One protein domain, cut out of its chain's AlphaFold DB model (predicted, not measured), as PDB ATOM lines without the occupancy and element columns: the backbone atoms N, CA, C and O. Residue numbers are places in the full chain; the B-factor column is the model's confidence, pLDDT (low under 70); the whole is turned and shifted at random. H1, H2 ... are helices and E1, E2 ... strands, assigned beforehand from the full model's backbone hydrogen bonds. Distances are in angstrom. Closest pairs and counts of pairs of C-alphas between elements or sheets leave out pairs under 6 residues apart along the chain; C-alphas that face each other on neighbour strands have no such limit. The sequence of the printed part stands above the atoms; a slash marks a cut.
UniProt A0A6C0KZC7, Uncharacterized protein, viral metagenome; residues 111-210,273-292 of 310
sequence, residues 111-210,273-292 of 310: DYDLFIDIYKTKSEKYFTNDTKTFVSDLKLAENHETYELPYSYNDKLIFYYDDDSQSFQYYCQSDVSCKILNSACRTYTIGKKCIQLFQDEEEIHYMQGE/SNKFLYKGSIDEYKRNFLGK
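What this domain is: This is residues 111 to 210 and 273 to 292 of the 310 residues of an uncharacterized protein of viral metagenome (UniProt A0A6C0KZC7). A strongly twisted sheet of four strands has the longest helix, H3, crossing one face, while the short H5 sits over the opposite face. H1 packs on H3 and meets H4 at about a right angle, H1 and H4 both lie off the sheet, and H2 only grazes the sheet. The printed part has 120 residues, with five named helices and four named strands in the order H1 H2 E1 E2 E3 H3 H4 E4 H5. The sheet is mixed, in the order E1 E2 E3 E4, and the class is mixed, helices and strands. The whole is compact, with a radius of gyration of the C-alphas of 14.6 A and spans of 46 by 35 by 19 A.

How they stand to each other: Start at H1, residues 112 to 121, which touches H3, residues 178 to 191, at a steep tilt of 57 degrees; the closest C-alphas are those of Phe 115 and Arg 186, 7.1 A apart. H1 also touches H4, residues 201 to 207, about perpendicular at 88 degrees, closest at the C-alphas of Ile 116 and Met 207, 5.2 A. Go on to H2, residues 132 to 137, which grazes the sheet with residues 135 to 137. E1, residues 145 to 148, E2, residues 156 to 162, and E3, residues 167 to 171, form a meander, each strand the antiparallel neighbour of the one before, in two hairpins; look for N 147 and O 157 at 2.8 A, and N 169 and O 160 at 2.8 A. H3 runs across the strands at a height over the sheet of 8.6 A. After the cut, E4, residues 276 to 280, is parallel to E3, with N 277 and O 168 at 2.8 A. H5, residues 282 to 289, is on the opposite face from H3, and the closest C-alphas of H5 and E3 are those of Ile 282 and Tyr 171, 5.6 A apart. In H1, H2, H3, H4 and H5 every O i to N i+4 pair is within hydrogen-bond range.

Where its parts are: Find C-alpha 112 at (-46.962, 36.424, -23.995), where H1 begins its 14.2 A. E2 covers 19.5 A and H3 19.6 A, from C-alpha 178 at (-57.159, 46.193, -29.832). H5 ends at C-alpha 289, (-57.101, 36.877, -52.582).

The domain as a whole: The C-alphas farthest apart are those of Glu 210 and Lys 292, 50.1 A. Residues 211 to 272 are not printed, and C-alphas 210 and 273 are 17.1 A apart across this cut. Of the links printed whole, none is long. Confidence is under 70 at residues 128 to 130, 209 to 210 and 291 to 292.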
ATOM      1  N   ASP A 111     -48.600  33.185 -26.282       87.38
ATOM      2  CA  ASP A 111     -47.229  33.587 -26.611       87.38
ATOM      3  C   ASP A 111     -46.659  34.766 -25.796       87.38
ATOM      4  O   ASP A 111     -45.560  35.237 -26.089       87.38
ATOM      5  N   TYR A 112     -47.354  35.236 -24.756       87.50
ATOM      6  CA  TYR A 112     -46.962  36.424 -23.995       87.50
ATOM      7  C   TYR A 112     -45.630  36.219 -23.264       87.50
ATOM      8  O   TYR A 112     -44.725  37.046 -23.379       87.50
ATOM      9  N   ASP A 113     -45.470  35.077 -22.592       87.06
ATOM     10  CA  ASP A 113     -44.231  34.711 -21.894       87.06
ATOM     11  C   ASP A 113     -43.057  34.547 -22.865       87.06
ATOM     12  O   ASP A 113     -41.955  35.036 -22.616       87.06
ATOM     13  N   LEU A 114     -43.306  33.929 -24.025       87.19
ATOM     14  CA  LEU A 114     -42.295  33.784 -25.068       87.19
ATOM     15  C   LEU A 114     -41.860  35.154 -25.602       87.19
ATOM     16  O   LEU A 114     -40.670  35.398 -25.799       87.19
ATOM     17  N   PHE A 115     -42.814  36.059 -25.817       86.88
ATOM     18  CA  PHE A 115     -42.546  37.420 -26.270       86.88
ATOM     19  C   PHE A 115     -41.704  38.185 -25.234       86.88
ATOM     20  O   PHE A 115     -40.695  38.793 -25.597       86.88
ATOM     21  N   ILE A 116     -42.031  38.067 -23.940       87.00
ATOM     22  CA  ILE A 116     -41.219  38.601 -22.832       87.00
ATOM     23  C   ILE A 116     -39.786  38.061 -22.890       87.00
ATOM     24  O   ILE A 116     -38.826  38.838 -22.833       87.00
ATOM     25  N   ASP A 117     -39.626  36.746 -23.020       87.06
ATOM     26  CA  ASP A 117     -38.315  36.098 -23.049       87.06
ATOM     27  C   ASP A 117     -37.468  36.571 -24.230       87.06
ATOM     28  O   ASP A 117     -36.253  36.765 -24.091       87.06
ATOM     29  N   ILE A 118     -38.094  36.818 -25.382       86.12
ATOM     30  CA  ILE A 118     -37.409  37.332 -26.568       86.12
ATOM     31  C   ILE A 118     -36.876  38.746 -26.329       86.12
ATOM     32  O   ILE A 118     -35.712  39.001 -26.650       86.12
ATOM     33  N   TYR A 119     -37.663  39.642 -25.725       82.75
ATOM     34  CA  TYR A 119     -37.204  41.003 -25.420       82.75
ATOM     35  C   TYR A 119     -36.151  41.043 -24.310       82.75
ATOM     36  O   TYR A 119     -35.195  41.816 -24.410       82.75
ATOM     37  N   LYS A 120     -36.263  40.182 -23.292       84.12
ATOM     38  CA  LYS A 120     -35.261  40.078 -22.218       84.12
ATOM     39  C   LYS A 120     -33.938  39.498 -22.710       84.12
ATOM     40  O   LYS A 120     -32.874  40.012 -22.376       84.12
ATOM     41  N   THR A 121     -34.000  38.442 -23.520       82.94
ATOM     42  CA  THR A 121     -32.815  37.710 -24.000       82.94
ATOM     43  C   THR A 121     -32.227  38.325 -25.271       82.94
ATOM     44  O   THR A 121     -31.100  38.004 -25.641       82.94
ATOM     45  N   LYS A 122     -32.973  39.206 -25.953       77.12
ATOM     46  CA  LYS A 122     -32.639  39.756 -27.279       77.12
ATOM     47  C   LYS A 122     -32.304  38.647 -28.278       77.12
ATOM     48  O   LYS A 122     -31.286  38.684 -28.964       77.12
ATOM     49  N   SER A 123     -33.144  37.614 -28.313       76.19
ATOM     50  CA  SER A 123     -32.878  36.414 -29.107       76.19
ATOM     51  C   SER A 123     -32.936  36.713 -30.608       76.19
ATOM     52  O   SER A 123     -34.019  36.846 -31.174       76.19
ATOM     53  N   GLU A 124     -31.777  36.736 -31.270       76.06
ATOM     54  CA  GLU A 124     -31.638  36.999 -32.714       76.06
ATOM     55  C   GLU A 124     -32.426  36.016 -33.599       76.06
ATOM     56  O   GLU A 124     -32.769  36.333 -34.734       76.06
ATOM     57  N   LYS A 125     -32.791  34.835 -33.077       79.31
ATOM     58  CA  LYS A 125     -33.549  33.796 -33.799       79.31
ATOM     59  C   LYS A 125     -34.895  34.291 -34.353       79.31
ATOM     60  O   LYS A 125     -35.398  33.704 -35.313       79.31
ATOM     61  N   TYR A 126     -35.474  35.319 -33.739       76.19
ATOM     62  CA  TYR A 126     -36.786  35.865 -34.091       76.19
ATOM     63  C   TYR A 126     -36.718  37.229 -34.792       76.19
ATOM     64  O   TYR A 126     -37.756  37.814 -35.097       76.19
ATOM     65  N   PHE A 127     -35.506  37.708 -35.075       75.50
ATOM     66  CA  PHE A 127     -35.242  38.881 -35.899       75.50
ATOM     67  C   PHE A 127     -34.719  38.383 -37.248       75.50
ATOM     68  O   PHE A 127     -33.516  38.214 -37.448       75.50
ATOM     69  N   THR A 128     -35.617  38.052 -38.176       66.19
ATOM     70  CA  THR A 128     -35.187  37.699 -39.537       66.19
ATOM     71  C   THR A 128     -34.737  38.955 -40.267       66.19
ATOM     72  O   THR A 128     -35.310  40.023 -40.063       66.19
ATOM     73  N   ASN A 129     -33.721  38.785 -41.123       58.28
ATOM     74  CA  ASN A 129     -33.160  39.765 -42.057       58.28
ATOM     75  C   ASN A 129     -34.171  40.855 -42.458       58.28
ATOM     76  O   ASN A 129     -35.133  40.573 -43.174       58.28
ATOM     77  N   ASP A 130     -33.882  42.106 -42.089       62.06
ATOM     78  CA  ASP A 130     -34.617  43.333 -42.459       62.06
ATOM     79  C   ASP A 130     -34.575  43.643 -43.971       62.06
ATOM     80  O   ASP A 130     -34.720  44.785 -44.418       62.06
ATOM     81  N   THR A 131     -34.330  42.634 -44.804       71.56
ATOM     82  CA  THR A 131     -34.348  42.766 -46.251       71.56
ATOM     83  C   THR A 131     -35.732  43.218 -46.688       71.56
ATOM     84  O   THR A 131     -36.727  42.546 -46.428       71.56
ATOM     85  N   LYS A 132     -35.779  44.347 -47.397       77.50
ATOM     86  CA  LYS A 132     -37.016  44.955 -47.905       77.50
ATOM     87  C   LYS A 132     -37.916  43.958 -48.650       77.50
ATOM     88  O   LYS A 132     -39.127  44.060 -48.547       77.50
ATOM     89  N   THR A 133     -37.317  42.987 -49.341       84.38
ATOM     90  CA  THR A 133     -38.018  41.911 -50.056       84.38
ATOM     91  C   THR A 133     -38.835  41.016 -49.128       84.38
ATOM     92  O   THR A 133     -39.988  40.731 -49.412       84.38
ATOM     93  N   PHE A 134     -38.279  40.624 -47.980       87.19
ATOM     94  CA  PHE A 134     -38.994  39.789 -47.017       87.19
ATOM     95  C   PHE A 134     -40.222  40.511 -46.453       87.19
ATOM     96  O   PHE A 134     -41.302  39.933 -46.382       87.19
ATOM     97  N   VAL A 135     -40.071  41.791 -46.094       86.75
ATOM     98  CA  VAL A 135     -41.171  42.585 -45.529       86.75
ATOM     99  C   VAL A 135     -42.285  42.799 -46.560       86.75
ATOM    100  O   VAL A 135     -43.455  42.688 -46.201       86.75
ATOM    101  N   SER A 136     -41.945  43.020 -47.835       88.75
ATOM    102  CA  SER A 136     -42.942  43.110 -48.913       88.75
ATOM    103  C   SER A 136     -43.663  41.786 -49.179       88.75
ATOM    104  O   SER A 136     -44.848  41.779 -49.514       88.75
ATOM    105  N   ASP A 137     -42.987  40.651 -48.981       91.12
ATOM    106  CA  ASP A 137     -43.583  39.329 -49.192       91.12
ATOM    107  C   ASP A 137     -44.641  38.991 -48.125       91.12
ATOM    108  O   ASP A 137     -45.521  38.164 -48.374       91.12
ATOM    109  N   LEU A 138     -44.631  39.651 -46.956       91.38
ATOM    110  CA  LEU A 138     -45.633  39.446 -45.894       91.38
ATOM    111  C   LEU A 138     -47.067  39.801 -46.327       91.38
ATOM    112  O   LEU A 138     -48.020  39.308 -45.725       91.38
ATOM    113  N   LYS A 139     -47.218  40.602 -47.388       92.56
ATOM    114  CA  LYS A 139     -48.504  40.969 -48.000       92.56
ATOM    115  C   LYS A 139     -49.093  39.869 -48.893       92.56
ATOM    116  O   LYS A 139     -50.247  39.958 -49.314       92.56
ATOM    117  N   LEU A 140     -48.297  38.866 -49.264       91.69
ATOM    118  CA  LEU A 140     -48.749  37.763 -50.108       91.69
ATOM    119  C   LEU A 140     -49.660  36.826 -49.314       91.69
ATOM    120  O   LEU A 140     -49.396  36.536 -48.151       91.69
ATOM    121  N   ALA A 141     -50.683  36.274 -49.973       90.44
ATOM    122  CA  ALA A 141     -51.689  35.417 -49.335       90.44
ATOM    123  C   ALA A 141     -51.098  34.203 -48.589       90.44
ATOM    124  O   ALA A 141     -51.675  33.749 -47.608       90.44
ATOM    125  N   GLU A 142     -49.939  33.704 -49.025       91.31
ATOM    126  CA  GLU A 142     -49.194  32.608 -48.382       91.31
ATOM    127  C   GLU A 142     -48.690  32.965 -46.974       91.31
ATOM    128  O   GLU A 142     -48.432  32.088 -46.150       91.31
ATOM    129  N   ASN A 143     -48.552  34.261 -46.690       91.94
ATOM    130  CA  ASN A 143     -48.103  34.778 -45.408       91.94
ATOM    131  C   ASN A 143     -49.234  35.239 -44.497       91.94
ATOM    132  O   ASN A 143     -48.957  35.617 -43.363       91.94
ATOM    133  N   HIS A 144     -50.484  35.161 -44.945       94.56
ATOM    134  CA  HIS A 144     -51.621  35.513 -44.111       94.56
ATOM    135  C   HIS A 144     -51.885  34.411 -43.091       94.56
ATOM    136  O   HIS A 144     -51.914  33.228 -43.430       94.56
ATOM    137  N   GLU A 145     -52.132  34.804 -41.849       94.62
ATOM    138  CA  GLU A 145     -52.471  33.876 -40.778       94.62
ATOM    139  C   GLU A 145     -53.948  33.988 -40.428       94.62
ATOM    140  O   GLU A 145     -54.556  35.055 -40.526       94.62
ATOM    141  N   THR A 146     -54.543  32.852 -40.075       94.19
ATOM    142  CA  THR A 146     -55.926  32.786 -39.608       94.19
ATOM    143  C   THR A 146     -55.915  32.390 -38.145       94.19
ATOM    144  O   THR A 146     -55.338  31.363 -37.797       94.19
ATOM    145  N   TYR A 147     -56.573  33.187 -37.312       92.88
ATOM    146  CA  TYR A 147     -56.726  32.938 -35.887       92.88
ATOM    147  C   TYR A 147     -58.174  32.620 -35.559       92.88
ATOM    148  O   TYR A 147     -59.092  33.244 -36.102       92.88
ATOM    149  N   GLU A 148     -58.353  31.672 -34.645       91.25
ATOM    150  CA  GLU A 148     -59.648  31.388 -34.044       91.25
ATOM    151  C   GLU A 148     -59.864  32.333 -32.860       91.25
ATOM    152  O   GLU A 148     -59.102  32.333 -31.895       91.25
ATOM    153  N   LEU A 149     -60.866  33.198 -32.974       89.12
ATOM    154  CA  LEU A 149     -61.201  34.179 -31.955       89.12
ATOM    155  C   LEU A 149     -61.973  33.523 -30.802       89.12
ATOM    156  O   LEU A 149     -62.748  32.593 -31.021       89.12
ATOM    157  N   PRO A 150     -61.855  34.058 -29.574       83.81
ATOM    158  CA  PRO A 150     -62.515  33.507 -28.388       83.81
ATOM    159  C   PRO A 150     -64.034  33.768 -28.339       83.81
ATOM    160  O   PRO A 150     -64.662  33.543 -27.307       83.81
ATOM    161  N   TYR A 151     -64.631  34.266 -29.427       80.06
ATOM    162  CA  TYR A 151     -66.032  34.670 -29.499       80.06
ATOM    163  C   TYR A 151     -66.865  33.684 -30.316       80.06
ATOM    164  O   TYR A 151     -66.498  33.312 -31.427       80.06
ATOM    165  N   SER A 152     -68.055  33.353 -29.817       71.69
ATOM    166  CA  SER A 152     -68.966  32.416 -30.488       71.69
ATOM    167  C   SER A 152     -69.603  32.969 -31.773       71.69
ATOM    168  O   SER A 152     -70.006  32.202 -32.642       71.69
ATOM    169  N   TYR A 153     -69.726  34.294 -31.902       70.19
ATOM    170  CA  TYR A 153     -70.417  34.957 -33.020       70.19
ATOM    171  C   TYR A 153     -69.493  35.356 -34.178       70.19
ATOM    172  O   TYR A 153     -69.972  35.623 -35.278       70.19
ATOM    173  N   ASN A 154     -68.187  35.425 -33.936       74.38
ATOM    174  CA  ASN A 154     -67.188  35.769 -34.936       74.38
ATOM    175  C   ASN A 154     -65.904  35.026 -34.591       74.38
ATOM    176  O   ASN A 154     -65.094  35.495 -33.794       74.38
ATOM    177  N   ASP A 155     -65.779  33.839 -35.165       80.44
ATOM    178  CA  ASP A 155     -64.784  32.844 -34.794       80.44
ATOM    179  C   ASP A 155     -63.442  33.055 -35.491       80.44
ATOM    180  O   ASP A 155     -62.478  32.401 -35.120       80.44
ATOM    181  N   LYS A 156     -63.347  33.917 -36.514       91.00
ATOM    182  CA  LYS A 156     -62.173  33.955 -37.398       91.00
ATOM    183  C   LYS A 156     -61.660  35.353 -37.682       91.00
ATOM    184  O   LYS A 156     -62.387  36.239 -38.133       91.00
ATOM    185  N   LEU A 157     -60.351  35.495 -37.528       93.75
ATOM    186  CA  LEU A 157     -59.573  36.667 -37.896       93.75
ATOM    187  C   LEU A 157     -58.530  36.255 -38.932       93.75
ATOM    188  O   LEU A 157     -57.752  35.346 -38.675       93.75
ATOM    189  N   ILE A 158     -58.487  36.927 -40.079       94.75
ATOM    190  CA  ILE A 158     -57.383  36.778 -41.040       94.75
ATOM    191  C   ILE A 158     -56.498  38.005 -40.919       94.75
ATOM    192  O   ILE A 158     -57.008  39.120 -40.986       94.75
ATOM    193  N   PHE A 159     -55.197  37.805 -40.754       96.06
ATOM    194  CA  PHE A 159     -54.256  38.836 -40.336       96.06
ATOM    195  C   PHE A 159     -52.951  38.747 -41.135       96.06
ATOM    196  O   PHE A 159     -52.445  37.654 -41.390       96.06
ATOM    197  N   TYR A 160     -52.414  39.891 -41.552       96.06
ATOM    198  CA  TYR A 160     -51.138  39.982 -42.270       96.06
ATOM    199  C   TYR A 160     -50.540  41.384 -42.162       96.06
ATOM    200  O   TYR A 160     -51.198  42.326 -41.719       96.06
ATOM    201  N   TYR A 161     -49.289  41.539 -42.586       95.19
ATOM    202  CA  TYR A 161     -48.608  42.832 -42.619       95.19
ATOM    203  C   TYR A 161     -48.536  43.381 -44.048       95.19
ATOM    204  O   TYR A 161     -48.218  42.644 -44.977       95.19
ATOM    205  N   ASP A 162     -48.810  44.676 -44.220       93.44
ATOM    206  CA  ASP A 162     -48.676  45.379 -45.499       93.44
ATOM    207  C   ASP A 162     -47.658  46.515 -45.364       93.44
ATOM    208  O   ASP A 162     -47.900  47.515 -44.672       93.44
ATOM    209  N   ASP A 163     -46.532  46.353 -46.055       91.62
ATOM    210  CA  ASP A 163     -45.373  47.239 -46.030       91.62
ATOM    211  C   ASP A 163     -45.649  48.613 -46.653       91.62
ATOM    212  O   ASP A 163     -45.160  49.616 -46.128       91.62
ATOM    213  N   ASP A 164     -46.500  48.686 -47.682       89.44
ATOM    214  CA  ASP A 164     -46.912  49.951 -48.312       89.44
ATOM    215  C   ASP A 164     -47.599  50.875 -47.298       89.44
ATOM    216  O   ASP A 164     -47.405  52.092 -47.280       89.44
ATOM    217  N   SER A 165     -48.423  50.275 -46.438       88.56
ATOM    218  CA  SER A 165     -49.189  50.982 -45.407       88.56
ATOM    219  C   SER A 165     -48.480  51.041 -44.052       88.56
ATOM    220  O   SER A 165     -48.963  51.723 -43.146       88.56
ATOM    221  N   GLN A 166     -47.365  50.316 -43.911       89.38
ATOM    222  CA  GLN A 166     -46.661  50.066 -42.652       89.38
ATOM    223  C   GLN A 166     -47.621  49.720 -41.506       89.38
ATOM    224  O   GLN A 166     -47.561  50.300 -40.418       89.38
ATOM    225  N   SER A 167     -48.569  48.824 -41.778       92.25
ATOM    226  CA  SER A 167     -49.633  48.484 -40.839       92.25
ATOM    227  C   SER A 167     -50.045  47.026 -40.966       92.25
ATOM    228  O   SER A 167     -49.905  46.408 -42.025       92.25
ATOM    229  N   PHE A 168     -50.572  46.491 -39.874       95.12
ATOM    230  CA  PHE A 168     -51.182  45.178 -39.854       95.12
ATOM    231  C   PHE A 168     -52.616  45.280 -40.354       95.12
ATOM    232  O   PHE A 168     -53.407  46.104 -39.893       95.12
ATOM    233  N   GLN A 169     -52.951  44.450 -41.325       94.94
ATOM    234  CA  GLN A 169     -54.246  44.437 -41.973       94.94
ATOM    235  C   GLN A 169     -55.011  43.202 -41.542       94.94
ATOM    236  O   GLN A 169     -54.437  42.119 -41.410       94.94
ATOM    237  N   TYR A 170     -56.313  43.367 -41.335       95.62
ATOM    238  CA  TYR A 170     -57.138  42.256 -40.904       95.62
ATOM    239  C   TYR A 170     -58.521  42.231 -41.545       95.62
ATOM    240  O   TYR A 170     -59.112  43.268 -41.861       95.62
ATOM    241  N   TYR A 171     -59.025  41.012 -41.724       94.19
ATOM    242  CA  TYR A 171     -60.385  40.720 -42.151       94.19
ATOM    243  C   TYR A 171     -61.112  39.958 -41.048       94.19
ATOM    244  O   TYR A 171     -60.574  39.005 -40.483       94.19
ATOM    245  N   CYS A 172     -62.336  40.379 -40.749       92.75
ATOM    246  CA  CYS A 172     -63.149  39.823 -39.670       92.75
ATOM    247  C   CYS A 172     -64.632  40.159 -39.898       92.75
ATOM    248  O   CYS A 172     -64.939  41.127 -40.601       92.75
ATOM    249  N   GLN A 173     -65.565  39.365 -39.363       88.31
ATOM    250  CA  GLN A 173     -67.000  39.627 -39.565       88.31
ATOM    251  C   GLN A 173     -67.538  40.766 -38.687       88.31
ATOM    252  O   GLN A 173     -68.474  41.453 -39.086       88.31
ATOM    253  N   SER A 174     -66.939  40.971 -37.518       84.38
ATOM    254  CA  SER A 174     -67.276  42.018 -36.557       84.38
ATOM    255  C   SER A 174     -66.035  42.791 -36.128       84.38
ATOM    256  O   SER A 174     -64.902  42.371 -36.383       84.38
ATOM    257  N   ASP A 175     -66.271  43.888 -35.414       83.50
ATOM    258  CA  ASP A 175     -65.218  44.647 -34.756       83.50
ATOM    259  C   ASP A 175     -64.466  43.774 -33.746       83.50
ATOM    260  O   ASP A 175     -65.049  42.922 -33.066       83.50
ATOM    261  N   VAL A 176     -63.155  43.998 -33.661       87.31
ATOM    262  CA  VAL A 176     -62.235  43.256 -32.797       87.31
ATOM    263  C   VAL A 176     -61.515  44.242 -31.888       87.31
ATOM    264  O   VAL A 176     -61.047  45.290 -32.333       87.31
ATOM    265  N   SER A 177     -61.418  43.913 -30.600       88.25
ATOM    266  CA  SER A 177     -60.720  44.764 -29.635       88.25
ATOM    267  C   SER A 177     -59.216  44.853 -29.928       88.25
ATOM    268  O   SER A 177     -58.587  43.873 -30.336       88.25
ATOM    269  N   CYS A 178     -58.602  46.004 -29.639       87.44
ATOM    270  CA  CYS A 178     -57.159  46.193 -29.832       87.44
ATOM    271  C   CYS A 178     -56.309  45.178 -29.054       87.44
ATOM    272  O   CYS A 178     -55.250  44.794 -29.532       87.44
ATOM    273  N   LYS A 179     -56.779  44.692 -27.894       88.56
ATOM    274  CA  LYS A 179     -56.069  43.669 -27.106       88.56
ATOM    275  C   LYS A 179     -55.932  42.351 -27.872       88.56
ATOM    276  O   LYS A 179     -54.859  41.754 -27.879       88.56
ATOM    277  N   ILE A 180     -56.994  41.924 -28.557       90.62
ATOM    278  CA  ILE A 180     -56.975  40.724 -29.404       90.62
ATOM    279  C   ILE A 180     -56.068  40.937 -30.611       90.62
ATOM    280  O   ILE A 180     -55.282  40.056 -30.939       90.62
ATOM    281  N   LEU A 181     -56.136  42.112 -31.242       92.81
ATOM    282  CA  LEU A 181     -55.276  42.437 -32.379       92.81
ATOM    283  C   LEU A 181     -53.793  42.482 -31.982       92.81
ATOM    284  O   LEU A 181     -52.959  41.979 -32.728       92.81
ATOM    285  N   ASN A 182     -53.462  43.006 -30.799       92.56
ATOM    286  CA  ASN A 182     -52.107  42.952 -30.249       92.56
ATOM    287  C   ASN A 182     -51.665  41.510 -29.968       92.56
ATOM    288  O   ASN A 182     -50.527  41.171 -30.284       92.56
ATOM    289  N   SER A 183     -52.548  40.649 -29.449       92.69
ATOM    290  CA  SER A 183     -52.223  39.229 -29.254       92.69
ATOM    291  C   SER A 183     -51.946  38.511 -30.575       92.69
ATOM    292  O   SER A 183     -50.875  37.934 -30.755       92.69
ATOM    293  N   ALA A 184     -52.836  38.667 -31.558       94.00
ATOM    294  CA  ALA A 184     -52.627  38.153 -32.910       94.00
ATOM    295  C   ALA A 184     -51.326  38.693 -33.532       94.00
ATOM    296  O   ALA A 184     -50.576  37.950 -34.156       94.00
ATOM    297  N   CYS A 185     -51.010  39.972 -33.308       94.62
ATOM    298  CA  CYS A 185     -49.771  40.595 -33.763       94.62
ATOM    299  C   CYS A 185     -48.520  39.958 -33.132       94.62
ATOM    300  O   CYS A 185     -47.536  39.714 -33.836       94.62
ATOM    301  N   ARG A 186     -48.542  39.638 -31.828       92.94
ATOM    302  CA  ARG A 186     -47.432  38.935 -31.157       92.94
ATOM    303  C   ARG A 186     -47.204  37.561 -31.767       92.94
ATOM    304  O   ARG A 186     -46.091  37.272 -32.205       92.94
ATOM    305  N   THR A 187     -48.257  36.754 -31.862       94.00
ATOM    306  CA  THR A 187     -48.175  35.414 -32.453       94.00
ATOM    307  C   THR A 187     -47.681  35.480 -33.902       94.00
ATOM    308  O   THR A 187     -46.732  34.779 -34.255       94.00
ATOM    309  N   TYR A 188     -48.225  36.396 -34.712       94.50
ATOM    310  CA  TYR A 188     -47.806  36.609 -36.101       94.50
ATOM    311  C   TYR A 188     -46.315  36.944 -36.214       94.50
ATOM    312  O   TYR A 188     -45.571  36.340 -36.990       94.50
ATOM    313  N   THR A 189     -45.857  37.923 -35.431       92.50
ATOM    314  CA  THR A 189     -44.473  38.404 -35.500       92.50
ATOM    315  C   THR A 189     -43.475  37.380 -34.964       92.50
ATOM    316  O   THR A 189     -42.370  37.286 -35.498       92.50
ATOM    317  N   ILE A 190     -43.855  36.545 -33.991       90.94
ATOM    318  CA  ILE A 190     -43.054  35.384 -33.575       90.94
ATOM    319  C   ILE A 190     -42.995  34.339 -34.695       90.94
ATOM    320  O   ILE A 190     -41.901  33.909 -35.071       90.94
ATOM    321  N   GLY A 191     -44.149  33.936 -35.236       90.69
ATOM    322  CA  GLY A 191     -44.261  32.867 -36.233       90.69
ATOM    323  C   GLY A 191     -43.505  33.186 -37.522       90.69
ATOM    324  O   GLY A 191     -42.733  32.363 -38.027       90.69
ATOM    325  N   LYS A 192     -43.642  34.424 -38.004       90.25
ATOM    326  CA  LYS A 192     -42.910  34.954 -39.163       90.25
ATOM    327  C   LYS A 192     -41.516  35.475 -38.818       90.25
ATOM    328  O   LYS A 192     -40.786  35.857 -39.729       90.25
ATOM    329  N   LYS A 193     -41.115  35.447 -37.539       89.00
ATOM    330  CA  LYS A 193     -39.810  35.915 -37.042       89.00
ATOM    331  C   LYS A 193     -39.499  37.353 -37.492       89.00
ATOM    332  O   LYS A 193     -38.434  37.629 -38.044       89.00
ATOM    333  N   CYS A 194     -40.455  38.251 -37.302       88.38
ATOM    334  CA  CYS A 194     -40.387  39.659 -37.687       88.38
ATOM    335  C   CYS A 194     -40.783  40.584 -36.524       88.38
ATOM    336  O   CYS A 194     -41.552  41.533 -36.685       88.38
ATOM    337  N   ILE A 195     -40.256  40.303 -35.330       88.31
ATOM    338  CA  ILE A 195     -40.585  41.008 -34.077       88.31
ATOM    339  C   ILE A 195     -40.328  42.511 -34.139       88.31
ATOM    340  O   ILE A 195     -41.038  43.283 -33.504       88.31
ATOM    341  N   GLN A 196     -39.381  42.954 -34.964       85.69
ATOM    342  CA  GLN A 196     -39.118  44.371 -35.208       85.69
ATOM    343  C   GLN A 196     -40.328  45.151 -35.759       85.69
ATOM    344  O   GLN A 196     -40.342  46.380 -35.697       85.69
ATOM    345  N   LEU A 197     -41.336  44.464 -36.311       89.38
ATOM    346  CA  LEU A 197     -42.567  45.087 -36.803       89.38
ATOM    347  C   LEU A 197     -43.582  45.369 -35.687       89.38
ATOM    348  O   LEU A 197     -44.522  46.128 -35.921       89.38
ATOM    349  N   PHE A 198     -43.400  44.799 -34.494       90.38
ATOM    350  CA  PHE A 198     -44.219  45.104 -33.327       90.38
ATOM    351  C   PHE A 198     -43.800  46.460 -32.735       90.38
ATOM    352  O   PHE A 198     -42.644  46.659 -32.363       90.38
ATOM    353  N   GLN A 199     -44.732  47.414 -32.681       87.12
ATOM    354  CA  GLN A 199     -44.480  48.827 -32.367       87.12
ATOM    355  C   GLN A 199     -45.233  49.338 -31.133       87.12
ATOM    356  O   GLN A 199     -45.261  50.547 -30.921       87.12
ATOM    357  N   ASP A 200     -45.871  48.472 -30.344       87.06
ATOM    358  CA  ASP A 200     -46.541  48.891 -29.107       87.06
ATOM    359  C   ASP A 200     -45.512  49.167 -28.003       87.06
ATOM    360  O   ASP A 200     -45.053  48.260 -27.311       87.06
ATOM    361  N   GLU A 201     -45.107  50.430 -27.872       83.69
ATOM    362  CA  GLU A 201     -44.068  50.838 -26.924       83.69
ATOM    363  C   GLU A 201     -44.496  50.619 -25.467       83.69
ATOM    364  O   GLU A 201     -43.655  50.274 -24.639       83.69
ATOM    365  N   GLU A 202     -45.783  50.775 -25.135       82.06
ATOM    366  CA  GLU A 202     -46.270  50.562 -23.765       82.06
ATOM    367  C   GLU A 202     -46.127  49.101 -23.349       82.06
ATOM    368  O   GLU A 202     -45.607  48.801 -22.270       82.06
ATOM    369  N   GLU A 203     -46.541  48.200 -24.233       82.12
ATOM    370  CA  GLU A 203     -46.452  46.766 -24.009       82.12
ATOM    371  C   GLU A 203     -44.991  46.287 -24.009       82.12
ATOM    372  O   GLU A 203     -44.585  45.540 -23.117       82.12
ATOM    373  N   ILE A 204     -44.155  46.804 -24.917       84.50
ATOM    374  CA  ILE A 204     -42.713  46.513 -24.940       84.50
ATOM    375  C   ILE A 204     -42.037  46.950 -23.629       84.50
ATOM    376  O   ILE A 204     -41.288  46.165 -23.042       84.50
ATOM    377  N   HIS A 205     -42.298  48.168 -23.138       82.75
ATOM    378  CA  HIS A 205     -41.715  48.657 -21.880       82.75
ATOM    379  C   HIS A 205     -42.166  47.830 -20.672       82.75
ATOM    380  O   HIS A 205     -41.360  47.536 -19.781       82.75
ATOM    381  N   TYR A 206     -43.438  47.422 -20.645       80.38
ATOM    382  CA  TYR A 206     -43.948  46.515 -19.622       80.38
ATOM    383  C   TYR A 206     -43.182  45.182 -19.631       80.38
ATOM    384  O   TYR A 206     -42.703  44.728 -18.591       80.38
ATOM    385  N   MET A 207     -42.981  44.588 -20.808       78.50
ATOM    386  CA  MET A 207     -42.319  43.287 -20.970       78.50
ATOM    387  C   MET A 207     -40.814  43.316 -20.683       78.50
ATOM    388  O   MET A 207     -40.258  42.342 -20.167       78.50
ATOM    389  N   GLN A 208     -40.155  44.440 -20.967       77.38
ATOM    390  CA  GLN A 208     -38.749  44.669 -20.624       77.38
ATOM    391  C   GLN A 208     -38.531  44.878 -19.116       77.38
ATOM    392  O   GLN A 208     -37.391  44.873 -18.655       77.38
ATOM    393  N   GLY A 209     -39.607  45.005 -18.330       69.00
ATOM    394  CA  GLY A 209     -39.534  45.254 -16.890       69.00
ATOM    395  C   GLY A 209     -39.164  46.698 -16.544       69.00
ATOM    396  O   GLY A 209     -38.819  46.984 -15.400       69.00
ATOM    397  N   GLU A 210     -39.244  47.617 -17.510       61.22
ATOM    398  CA  GLU A 210     -38.950  49.042 -17.319       61.22
ATOM    399  C   GLU A 210     -40.131  49.796 -16.678       61.22
ATOM    400  O   GLU A 210     -39.964  50.891 -16.143       61.22
ATOM    401  N   SER A 273     -47.804  52.967 -31.265       83.38
ATOM    402  CA  SER A 273     -48.703  51.828 -31.120       83.38
ATOM    403  C   SER A 273     -48.792  51.093 -32.449       83.38
ATOM    404  O   SER A 273     -48.575  51.676 -33.520       83.38
ATOM    405  N   ASN A 274     -49.114  49.803 -32.381       86.50
ATOM    406  CA  ASN A 274     -49.380  49.012 -33.574       86.50
ATOM    407  C   ASN A 274     -50.533  49.632 -34.374       86.50
ATOM    408  O   ASN A 274     -51.602  49.935 -33.843       86.50
ATOM    409  N   LYS A 275     -50.323  49.798 -35.681       88.88
ATOM    410  CA  LYS A 275     -51.363  50.274 -36.593       88.88
ATOM    411  C   LYS A 275     -52.126  49.084 -37.147       88.88
ATOM    412  O   LYS A 275     -51.545  48.281 -37.873       88.88
ATOM    413  N   PHE A 276     -53.418  49.020 -36.846       93.94
ATOM    414  CA  PHE A 276     -54.325  48.003 -37.367       93.94
ATOM    415  C   PHE A 276     -55.315  48.621 -38.353       93.94
ATOM    416  O   PHE A 276     -55.974  49.610 -38.036       93.94
ATOM    417  N   LEU A 277     -55.445  48.030 -39.539       92.62
ATOM    418  CA  LEU A 277     -56.399  48.453 -40.559       92.62
ATOM    419  C   LEU A 277     -57.381  47.329 -40.869       92.62
ATOM    420  O   LEU A 277     -57.006  46.288 -41.411       92.62
ATOM    421  N   TYR A 278     -58.658  47.580 -40.586       93.56
ATOM    422  CA  TYR A 278     -59.738  46.715 -41.037       93.56
ATOM    423  C   TYR A 278     -59.883  46.813 -42.557       93.56
ATOM    424  O   TYR A 278     -59.987  47.911 -43.112       93.56
ATOM    425  N   LYS A 279     -59.877  45.667 -43.239       94.06
ATOM    426  CA  LYS A 279     -60.035  45.594 -44.695       94.06
ATOM    427  C   LYS A 279     -61.391  45.089 -45.149       94.06
ATOM    428  O   LYS A 279     -61.734  45.331 -46.305       94.06
ATOM    429  N   GLY A 280     -62.138  44.415 -44.280       91.44
ATOM    430  CA  GLY A 280     -63.442  43.885 -44.638       91.44
ATOM    431  C   GLY A 280     -63.787  42.550 -43.993       91.44
ATOM    432  O   GLY A 280     -63.096  42.046 -43.106       91.44
ATOM    433  N   SER A 281     -64.858  41.948 -44.491       92.56
ATOM    434  CA  SER A 281     -65.329  40.635 -44.046       92.56
ATOM    435  C   SER A 281     -64.477  39.480 -44.587       92.56
ATOM    436  O   SER A 281     -63.761  39.600 -45.582       92.56
ATOM    437  N   ILE A 282     -64.607  38.298 -43.983       91.19
ATOM    438  CA  ILE A 282     -63.937  37.074 -44.457       91.19
ATOM    439  C   ILE A 282     -64.326  36.724 -45.906       91.19
ATOM    440  O   ILE A 282     -63.522  36.177 -46.664       91.19
ATOM    441  N   ASP A 283     -65.536  37.068 -46.342       90.31
ATOM    442  CA  ASP A 283     -65.960  36.832 -47.724       90.31
ATOM    443  C   ASP A 283     -65.366  37.849 -48.707       90.31
ATOM    444  O   ASP A 283     -65.143  37.533 -49.878       90.31
ATOM    445  N   GLU A 284     -65.046  39.060 -48.251       90.88
ATOM    446  CA  GLU A 284     -64.246  40.021 -49.019       90.88
ATOM    447  C   GLU A 284     -62.810  39.547 -49.175       90.88
ATOM    448  O   GLU A 284     -62.284  39.589 -50.286       90.88
ATOM    449  N   TYR A 285     -62.221  38.984 -48.119       92.75
ATOM    450  CA  TYR A 285     -60.909  38.353 -48.207       92.75
ATOM    451  C   TYR A 285     -60.868  37.271 -49.297       92.75
ATOM    452  O   TYR A 285     -60.012  37.305 -50.185       92.75
ATOM    453  N   LYS A 286     -61.844  36.350 -49.294       91.19
ATOM    454  CA  LYS A 286     -61.947  35.297 -50.318       91.19
ATOM    455  C   LYS A 286     -62.076  35.873 -51.729       91.19
ATOM    456  O   LYS A 286     -61.502  35.327 -52.666       91.19
ATOM    457  N   ARG A 287     -62.810  36.975 -51.904       89.00
ATOM    458  CA  ARG A 287     -62.924  37.645 -53.209       89.00
ATOM    459  C   ARG A 287     -61.607  38.281 -53.650       89.00
ATOM    460  O   ARG A 287     -61.256  38.147 -54.818       89.00
ATOM    461  N   ASN A 288     -60.899  38.929 -52.729       88.06
ATOM    462  CA  ASN A 288     -59.692  39.702 -53.018       88.06
ATOM    463  C   ASN A 288     -58.462  38.818 -53.276       88.06
ATOM    464  O   ASN A 288     -57.669  39.140 -54.155       88.06
ATOM    465  N   PHE A 289     -58.318  37.705 -52.549       86.56
ATOM    466  CA  PHE A 289     -57.101  36.877 -52.582       86.56
ATOM    467  C   PHE A 289     -57.316  35.460 -53.116       86.56
ATOM    468  O   PHE A 289     -56.404  34.880 -53.696       86.56
ATOM    469  N   LEU A 290     -58.518  34.898 -52.958       80.38
ATOM    470  CA  LEU A 290     -58.838  33.531 -53.397       80.38
ATOM    471  C   LEU A 290     -59.676  33.496 -54.682       80.38
ATOM    472  O   LEU A 290     -60.192  32.435 -55.026       80.38
ATOM    473  N   GLY A 291     -59.815  34.648 -55.358       63.72
ATOM    474  CA  GLY A 291     -60.568  34.898 -56.592       63.72
ATOM    475  C   GLY A 291     -61.195  33.660 -57.240       63.72
ATOM    476  O   GLY A 291     -60.486  32.857 -57.835       63.72
ATOM    477  N   LYS A 292     -62.527  33.527 -57.113       49.31
ATOM    478  CA  LYS A 292     -63.410  32.530 -57.759       49.31
ATOM    479  C   LYS A 292     -62.679  31.503 -58.647       49.31
ATOM    480  O   LYS A 292     -62.607  31.671 -59.866       49.31
TER     481      LYS A 292